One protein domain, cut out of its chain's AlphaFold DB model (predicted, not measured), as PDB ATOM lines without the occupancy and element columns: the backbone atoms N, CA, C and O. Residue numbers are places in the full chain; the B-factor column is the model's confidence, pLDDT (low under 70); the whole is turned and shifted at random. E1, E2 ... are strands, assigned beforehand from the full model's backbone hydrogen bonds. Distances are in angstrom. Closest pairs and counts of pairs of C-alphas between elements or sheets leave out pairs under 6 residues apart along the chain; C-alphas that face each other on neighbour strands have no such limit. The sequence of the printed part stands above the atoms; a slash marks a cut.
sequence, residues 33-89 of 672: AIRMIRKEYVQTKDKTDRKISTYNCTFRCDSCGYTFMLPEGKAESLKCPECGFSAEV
ATOM      1  N   ALA A  33      21.486  45.530  19.308       68.38
ATOM      2  CA  ALA A  33      22.647  44.937  18.653       68.38
ATOM      3  C   ALA A  33      23.915  45.039  19.519       68.38
ATOM      4  O   ALA A  33      23.936  45.655  20.590       68.38
ATOM      5  N   ILE A  34      24.998  44.418  19.046       70.38
ATOM      6  CA  ILE A  34      26.348  44.608  19.585       70.38
ATOM      7  C   ILE A  34      27.190  45.294  18.507       70.38
ATOM      8  O   ILE A  34      27.566  44.688  17.504       70.38
ATOM      9  N   ARG A  35      27.478  46.584  18.701       67.62
ATOM     10  CA  ARG A  35      28.097  47.446  17.686       67.62
ATOM     11  C   ARG A  35      29.603  47.502  17.872       67.62
ATOM     12  O   ARG A  35      30.060  47.880  18.944       67.62
ATOM     13  N   MET A  36      30.389  47.192  16.841       69.44
ATOM     14  CA  MET A  36      31.825  47.490  16.871       69.44
ATOM     15  C   MET A  36      32.017  49.003  16.717       69.44
ATOM     16  O   MET A  36      31.694  49.568  15.680       69.44
ATOM     17  N   ILE A  37      32.525  49.653  17.760       68.12
ATOM     18  CA  ILE A  37      32.706  51.109  17.822       68.12
ATOM     19  C   ILE A  37      34.146  51.543  17.544       68.12
ATOM     20  O   ILE A  37      34.387  52.697  17.206       68.12
ATOM     21  N   ARG A  38      35.121  50.637  17.688       68.62
ATOM     22  CA  ARG A  38      36.538  50.937  17.445       68.62
ATOM     23  C   ARG A  38      37.272  49.683  17.000       68.62
ATOM     24  O   ARG A  38      36.987  48.596  17.494       68.62
ATOM     25  N   LYS A  39      38.231  49.836  16.092       74.88
ATOM     26  CA  LYS A  39      39.130  48.765  15.661       74.88
ATOM     27  C   LYS A  39      40.562  49.274  15.734       74.88
ATOM     28  O   LYS A  39      40.887  50.272  15.100       74.88
ATOM     29  N   GLU A  40      41.397  48.605  16.512       77.00
ATOM     30  CA  GLU A  40      42.773  49.025  16.771       77.00
ATOM     31  C   GLU A  40      43.755  47.958  16.320       77.00
ATOM     32  O   GLU A  40      43.575  46.779  16.612       77.00
ATOM     33  N   TYR A  41      44.798  48.371  15.609       79.38
ATOM     34  CA  TYR A  41      45.873  47.474  15.213       79.38
ATOM     35  C   TYR A  41      46.784  47.195  16.407       79.38
ATOM     36  O   TYR A  41      47.298  48.118  17.037       79.38
ATOM     37  N   VAL A  42      47.021  45.918  16.688       77.81
ATOM     38  CA  VAL A  42      47.910  45.469  17.755       77.81
ATOM     39  C   VAL A  42      48.930  44.503  17.169       77.81
ATOM     40  O   VAL A  42      48.583  43.512  16.525       77.81
ATOM     41  N   GLN A  43      50.208  44.789  17.410       75.94
ATOM     42  CA  GLN A  43      51.308  43.926  17.005       75.94
ATOM     43  C   GLN A  43      51.822  43.177  18.233       75.94
ATOM     44  O   GLN A  43      52.377  43.777  19.151       75.94
ATOM     45  N   THR A  44      51.617  41.867  18.262       73.31
ATOM     46  CA  THR A  44      52.095  40.991  19.337       73.31
ATOM     47  C   THR A  44      53.207  40.090  18.807       73.31
ATOM     48  O   THR A  44      53.344  39.905  17.600       73.31
ATOM     49  N   LYS A  45      54.057  39.560  19.686       75.00
ATOM     50  CA  LYS A  45      55.014  38.513  19.314       75.00
ATOM     51  C   LYS A  45      54.477  37.162  19.764       75.00
ATOM     52  O   LYS A  45      53.987  37.049  20.887       75.00
ATOM     53  N   ASP A  46      54.545  36.159  18.899       74.12
ATOM     54  CA  ASP A  46      54.179  34.799  19.287       74.12
ATOM     55  C   ASP A  46      55.283  34.107  20.094       74.12
ATOM     56  O   ASP A  46      56.361  34.653  20.329       74.12
ATOM     57  N   LYS A  47      55.014  32.867  20.517       74.56
ATOM     58  CA  LYS A  47      55.958  32.040  21.287       74.56
ATOM     59  C   LYS A  47      57.251  31.698  20.521       74.56
ATOM     60  O   LYS A  47      58.161  31.142  21.123       74.56
ATOM     61  N   THR A  48      57.327  32.010  19.225       76.00
ATOM     62  CA  THR A  48      58.510  31.845  18.363       76.00
ATOM     63  C   THR A  48      59.189  33.183  18.028       76.00
ATOM     64  O   THR A  48      60.031  33.242  17.139       76.00
ATOM     65  N   ASP A  49      58.836  34.259  18.746       73.69
ATOM     66  CA  ASP A  49      59.314  35.643  18.575       73.69
ATOM     67  C   ASP A  49      58.942  36.285  17.217       73.69
ATOM     68  O   ASP A  49      59.454  37.346  16.844       73.69
ATOM     69  N   ARG A  50      57.986  35.694  16.483       71.69
ATOM     70  CA  ARG A  50      57.470  36.234  15.218       71.69
ATOM     71  C   ARG A  50      56.404  37.291  15.499       71.69
ATOM     72  O   ARG A  50      55.481  37.074  16.281       71.69
ATOM     73  N   LYS A  51      56.507  38.448  14.836       72.44
ATOM     74  CA  LYS A  51      55.504  39.520  14.936       72.44
ATOM     75  C   LYS A  51      54.199  39.095  14.255       72.44
ATOM     76  O   LYS A  51      54.158  38.948  13.034       72.44
ATOM     77  N   ILE A  52      53.134  38.947  15.035       74.75
ATOM     78  CA  ILE A  52      51.764  38.733  14.576       74.75
ATOM     79  C   ILE A  52      51.011  40.060  14.638       74.75
ATOM     80  O   ILE A  52      51.107  40.828  15.592       74.75
ATOM     81  N   SER A  53      50.270  40.336  13.573       70.94
ATOM     82  CA  SER A  53      49.408  41.505  13.455       70.94
ATOM     83  C   SER A  53      47.962  41.082  13.676       70.94
ATOM     84  O   SER A  53      47.421  40.343  12.856       70.94
ATOM     85  N   THR A  54      47.341  41.541  14.755       73.94
ATOM     86  CA  THR A  54      45.915  41.319  15.043       73.94
ATOM     87  C   THR A  54      45.207  42.653  15.207       73.94
ATOM     88  O   THR A  54      45.846  43.660  15.501       73.94
ATOM     89  N   TYR A  55      43.888  42.676  15.054       75.19
ATOM     90  CA  TYR A  55      43.100  43.843  15.430       75.19
ATOM     91  C   TYR A  55      42.308  43.549  16.696       75.19
ATOM     92  O   TYR A  55      41.716  42.480  16.808       75.19
ATOM     93  N   ASN A  56      42.269  44.497  17.625       79.62
ATOM     94  CA  ASN A  56      41.318  44.482  18.726       79.62
ATOM     95  C   ASN A  56      40.091  45.293  18.320       79.62
ATOM     96  O   ASN A  56      40.189  46.464  17.952       79.62
ATOM     97  N   CYS A  57      38.932  44.657  18.388       75.56
ATOM     98  CA  CYS A  57      37.646  45.254  18.083       75.56
ATOM     99  C   CYS A  57      36.956  45.593  19.407       75.56
ATOM    100  O   CYS A  57      36.677  44.711  20.217       75.56
ATOM    101  N   THR A  58      36.698  46.877  19.642       77.56
ATOM    102  CA  THR A  58      35.879  47.350  20.759       77.56
ATOM    103  C   THR A  58      34.422  47.333  20.335       77.56
ATOM    104  O   THR A  58      34.054  47.965  19.345       77.56
ATOM    105  N   PHE A  59      33.599  46.638  21.102       78.06
ATOM    106  CA  PHE A  59      32.167  46.513  20.911       78.06
ATOM    107  C   PHE A  59      31.414  47.229  22.025       78.06
ATOM    108  O   PHE A  59      31.860  47.223  23.166       78.06
ATOM    109  N   ARG A  60      30.250  47.792  21.709       76.81
ATOM    110  CA  ARG A  60      29.282  48.332  22.663       76.81
ATOM    111  C   ARG A  60      27.978  47.560  22.530       76.81
ATOM    112  O   ARG A  60      27.464  47.402  21.424       76.81
ATOM    113  N   CYS A  61      27.459  47.061  23.644       76.94
ATOM    114  CA  CYS A  61      26.151  46.421  23.679       76.94
ATOM    115  C   CYS A  61      25.050  47.481  23.781       76.94
ATOM    116  O   CYS A  61      25.075  48.288  24.706       76.94
ATOM    117  N   ASP A  62      24.062  47.454  22.887       70.81
ATOM    118  CA  ASP A  62      22.910  48.365  22.957       70.81
ATOM    119  C   ASP A  62      21.965  48.015  24.123       70.81
ATOM    120  O   ASP A  62      21.257  48.882  24.623       70.81
ATOM    121  N   SER A  63      21.967  46.755  24.582       75.38
ATOM    122  CA  SER A  63      21.083  46.270  25.654       75.38
ATOM    123  C   SER A  63      21.471  46.809  27.039       75.38
ATOM    124  O   SER A  63      20.602  47.170  27.825       75.38
ATOM    125  N   CYS A  64      22.772  46.901  27.343       80.19
ATOM    126  CA  CYS A  64      23.262  47.345  28.659       80.19
ATOM    127  C   CYS A  64      24.291  48.483  28.610       80.19
ATOM    128  O   CYS A  64      24.762  48.936  29.648       80.19
ATOM    129  N   GLY A  65      24.697  48.930  27.421       78.06
ATOM    130  CA  GLY A  65      25.727  49.953  27.238       78.06
ATOM    131  C   GLY A  65      27.162  49.477  27.483       78.06
ATOM    132  O   GLY A  65      28.092  50.236  27.200       78.06
ATOM    133  N   TYR A  66      27.364  48.245  27.970       87.62
ATOM    134  CA  TYR A  66      28.692  47.735  28.298       87.62
ATOM    135  C   TYR A  66      29.582  47.676  27.064       87.62
ATOM    136  O   TYR A  66      29.183  47.195  25.996       87.62
ATOM    137  N   THR A  67      30.802  48.171  27.234       86.31
ATOM    138  CA  THR A  67      31.806  48.216  26.183       86.31
ATOM    139  C   THR A  67      32.877  47.179  26.478       86.31
ATOM    140  O   THR A  67      33.440  47.163  27.567       86.31
ATOM    141  N   PHE A  68      33.158  46.303  25.517       84.75
ATOM    142  CA  PHE A  68      34.103  45.205  25.683       84.75
ATOM    143  C   PHE A  68      34.944  45.001  24.433       84.75
ATOM    144  O   PHE A  68      34.504  45.266  23.318       84.75
ATOM    145  N   MET A  69      36.175  44.535  24.617       83.88
ATOM    146  CA  MET A  69      37.108  44.300  23.520       83.88
ATOM    147  C   MET A  69      37.266  42.813  23.259       83.88
ATOM    148  O   MET A  69      37.437  42.033  24.194       83.88
ATOM    149  N   LEU A  70      37.266  42.439  21.984       78.06
ATOM    150  CA  LEU A  70      37.634  41.102  21.537       78.06
ATOM    151  C   LEU A  70      38.660  41.202  20.404       78.06
ATOM    152  O   LEU A  70      38.556  42.108  19.570       78.06
ATOM    153  N   PRO A  71      39.634  40.282  20.337       73.12
ATOM    154  CA  PRO A  71      40.489  40.168  19.165       73.12
ATOM    155  C   PRO A  71      39.654  39.777  17.934       73.12
ATOM    156  O   PRO A  71      38.675  39.035  18.033       73.12
ATOM    157  N   GLU A  72      40.036  40.284  16.763       70.50
ATOM    158  CA  GLU A  72      39.423  39.935  15.480       70.50
ATOM    159  C   GLU A  72      39.570  38.425  15.224       70.50
ATOM    160  O   GLU A  72      40.672  37.879  15.286       70.50
ATOM    161  N   GLY A  73      38.457  37.742  14.945       64.19
ATOM    162  CA  GLY A  73      38.401  36.285  14.789       64.19
ATOM    163  C   GLY A  73      37.368  35.845  13.749       64.19
ATOM    164  O   GLY A  73      37.049  36.589  12.831       64.19
ATOM    165  N   LYS A  74      36.812  34.637  13.887       58.44
ATOM    166  CA  LYS A  74      35.539  34.233  13.264       58.44
ATOM    167  C   LYS A  74      34.614  33.775  14.387       58.44
ATOM    168  O   LYS A  74      34.970  32.849  15.105       58.44
ATOM    169  N   ALA A  75      33.477  34.435  14.561       62.19
ATOM    170  CA  ALA A  75      32.449  34.052  15.522       62.19
ATOM    171  C   ALA A  75      31.109  34.020  14.785       62.19
ATOM    172  O   ALA A  75      30.869  34.903  13.968       62.19
ATOM    173  N   GLU A  76      30.280  33.007  15.038       59.06
ATOM    174  CA  GLU A  76      28.930  32.871  14.459       59.06
ATOM    175  C   GLU A  76      27.885  33.674  15.251       59.06
ATOM    176  O   GLU A  76      26.861  34.089  14.718       59.06
ATOM    177  N   SER A  77      28.164  33.941  16.528       70.19
ATOM    178  CA  SER A  77      27.374  34.809  17.400       70.19
ATOM    179  C   SER A  77      28.286  35.553  18.378       70.19
ATOM    180  O   SER A  77      29.395  35.114  18.690       70.19
ATOM    181  N   LEU A  78      27.830  36.709  18.844       76.31
ATOM    182  CA  LEU A  78      28.542  37.602  19.744       76.31
ATOM    183  C   LEU A  78      27.674  37.832  20.975       76.31
ATOM    184  O   LEU A  78      26.513  38.212  20.851       76.31
ATOM    185  N   LYS A  79      28.224  37.579  22.163       84.56
ATOM    186  CA  LYS A  79      27.502  37.689  23.433       84.56
ATOM    187  C   LYS A  79      28.110  38.792  24.286       84.56
ATOM    188  O   LYS A  79      29.325  38.833  24.468       84.56
ATOM    189  N   CYS A  80      27.273  39.681  24.809       83.00
ATOM    190  CA  CYS A  80      27.689  40.693  25.760       83.00
ATOM    191  C   CYS A  80      28.131  40.000  27.058       83.00
ATOM    192  O   CYS A  80      27.337  39.257  27.639       83.00
ATOM    193  N   PRO A  81      29.364  40.235  27.529       86.31
ATOM    194  CA  PRO A  81      29.868  39.604  28.744       86.31
ATOM    195  C   PRO A  81      29.178  40.115  30.017       86.31
ATOM    196  O   PRO A  81      29.178  39.401  31.010       86.31
ATOM    197  N   GLU A  82      28.567  41.304  29.978       91.75
ATOM    198  CA  GLU A  82      27.906  41.908  31.140       91.75
ATOM    199  C   GLU A  82      26.452  41.440  31.287       91.75
ATOM    200  O   GLU A  82      26.074  40.866  32.300       91.75
ATOM    201  N   CYS A  83      25.614  41.645  30.263       86.25
ATOM    202  CA  CYS A  83      24.181  41.331  30.353       86.25
ATOM    203  C   CYS A  83      23.785  40.007  29.690       86.25
ATOM    204  O   CYS A  83      22.618  39.623  29.720       86.25
ATOM    205  N   GLY A  84      24.722  39.322  29.034       84.56
ATOM    206  CA  GLY A  84      24.452  38.063  28.346       84.56
ATOM    207  C   GLY A  84      23.651  38.182  27.045       84.56
ATOM    208  O   GLY A  84      23.385  37.148  26.434       84.56
ATOM    209  N   PHE A  85      23.294  39.390  26.590       81.31
ATOM    210  CA  PHE A  85      22.632  39.609  25.299       81.31
ATOM    211  C   PHE A  85      23.458  39.017  24.151       81.31
ATOM    212  O   PHE A  85      24.654  39.291  24.064       81.31
ATOM    213  N   SER A  86      22.849  38.220  23.272       79.31
ATOM    214  CA  SER A  86      23.528  37.578  22.139       79.31
ATOM    215  C   SER A  86      22.981  38.056  20.797       79.31
ATOM    216  O   SER A  86      21.770  38.066  20.606       79.31
ATOM    217  N   ALA A  87      23.873  38.372  19.859       70.00
ATOM    218  CA  ALA A  87      23.555  38.737  18.481       70.00
ATOM    219  C   ALA A  87      24.261  37.790  17.495       70.00
ATOM    220  O   ALA A  87      25.433  37.464  17.680       70.00
ATOM    221  N   GLU A  88      23.573  37.342  16.448       66.44
ATOM    222  CA  GLU A  88      24.175  36.520  15.388       66.44
ATOM    223  C   GLU A  88      25.085  37.340  14.462       66.44
ATOM    224  O   GLU A  88      24.789  38.488  14.130       66.44
ATOM    225  N   VAL A  89      26.183  36.736  13.999       61.66
ATOM    226  CA  VAL A  89      27.208  37.372  13.156       61.66
ATOM    227  C   VAL A  89      27.094  36.879  11.716       61.66
ATOM    228  O   VAL A  89      27.601  35.818  11.366       61.66
TER     229      VAL A  89
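Overview. This is residues 33 to 89 of the 672 residues of an uncharacterized protein of Oscillospiraceae bacterium (UniProt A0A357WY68). A long, twisted two-stranded hairpin, E1 and E2, makes the length of this domain; its turn, residues 46 to 50, is at one end, while E3 pairs with the other half of E2. A second, much smaller hairpin, E4 and E5, lies near the beginning of E1, forming a small two-stranded sheet of its own. The printed part has 57 residues, with five named strands, E1 to E5 in that order, and no named helix: all strand. The sheet order E1 - E2 - E3 is antiparallel, as is E4 - E5. The whole is loose, with a radius of gyration of the C-alphas of 13.2 A and spans of 40 by 19 by 16 A.

Arrangement. E1, residues 34 to 45, bends by 71 degrees at residue 37. It forms a hairpin with E2, residues 51 to 61; N 40 and O 56 are 2.8 A apart, within hydrogen-bond range. E3, residues 67 to 71, continues the meander, each strand the antiparallel neighbour of the one before; N 59 and O 68 are 2.8 A apart. This sheet is only just strongly twisted, its C-alphas up to 4.4 A off the best plane. E4, residues 77 to 79, and E5, residues 86 to 88, form a hairpin, with N 78 and O 87 2.8 A apart. The closest C-alphas of E1 and E5, those of Ile 34 and Ala 87, are 6.6 A apart. E3 and E4 are apart.

Along the chain. E1 begins at C-alpha 34 (26.348, 44.608, 19.585) and is 29.3 A long; E2 is 31.4 A and E3 13.8 A. E5 ends at C-alpha 88 (24.175, 36.520, 15.388).

Size, cuts and confidence. The C-alphas of Thr 48 and Ser 63 are farthest apart, 40.8 A. The printed part has no cut and no long link. Residues 33, 35 to 38, 73 to 76 and 88 to 89 have pLDDT under 70.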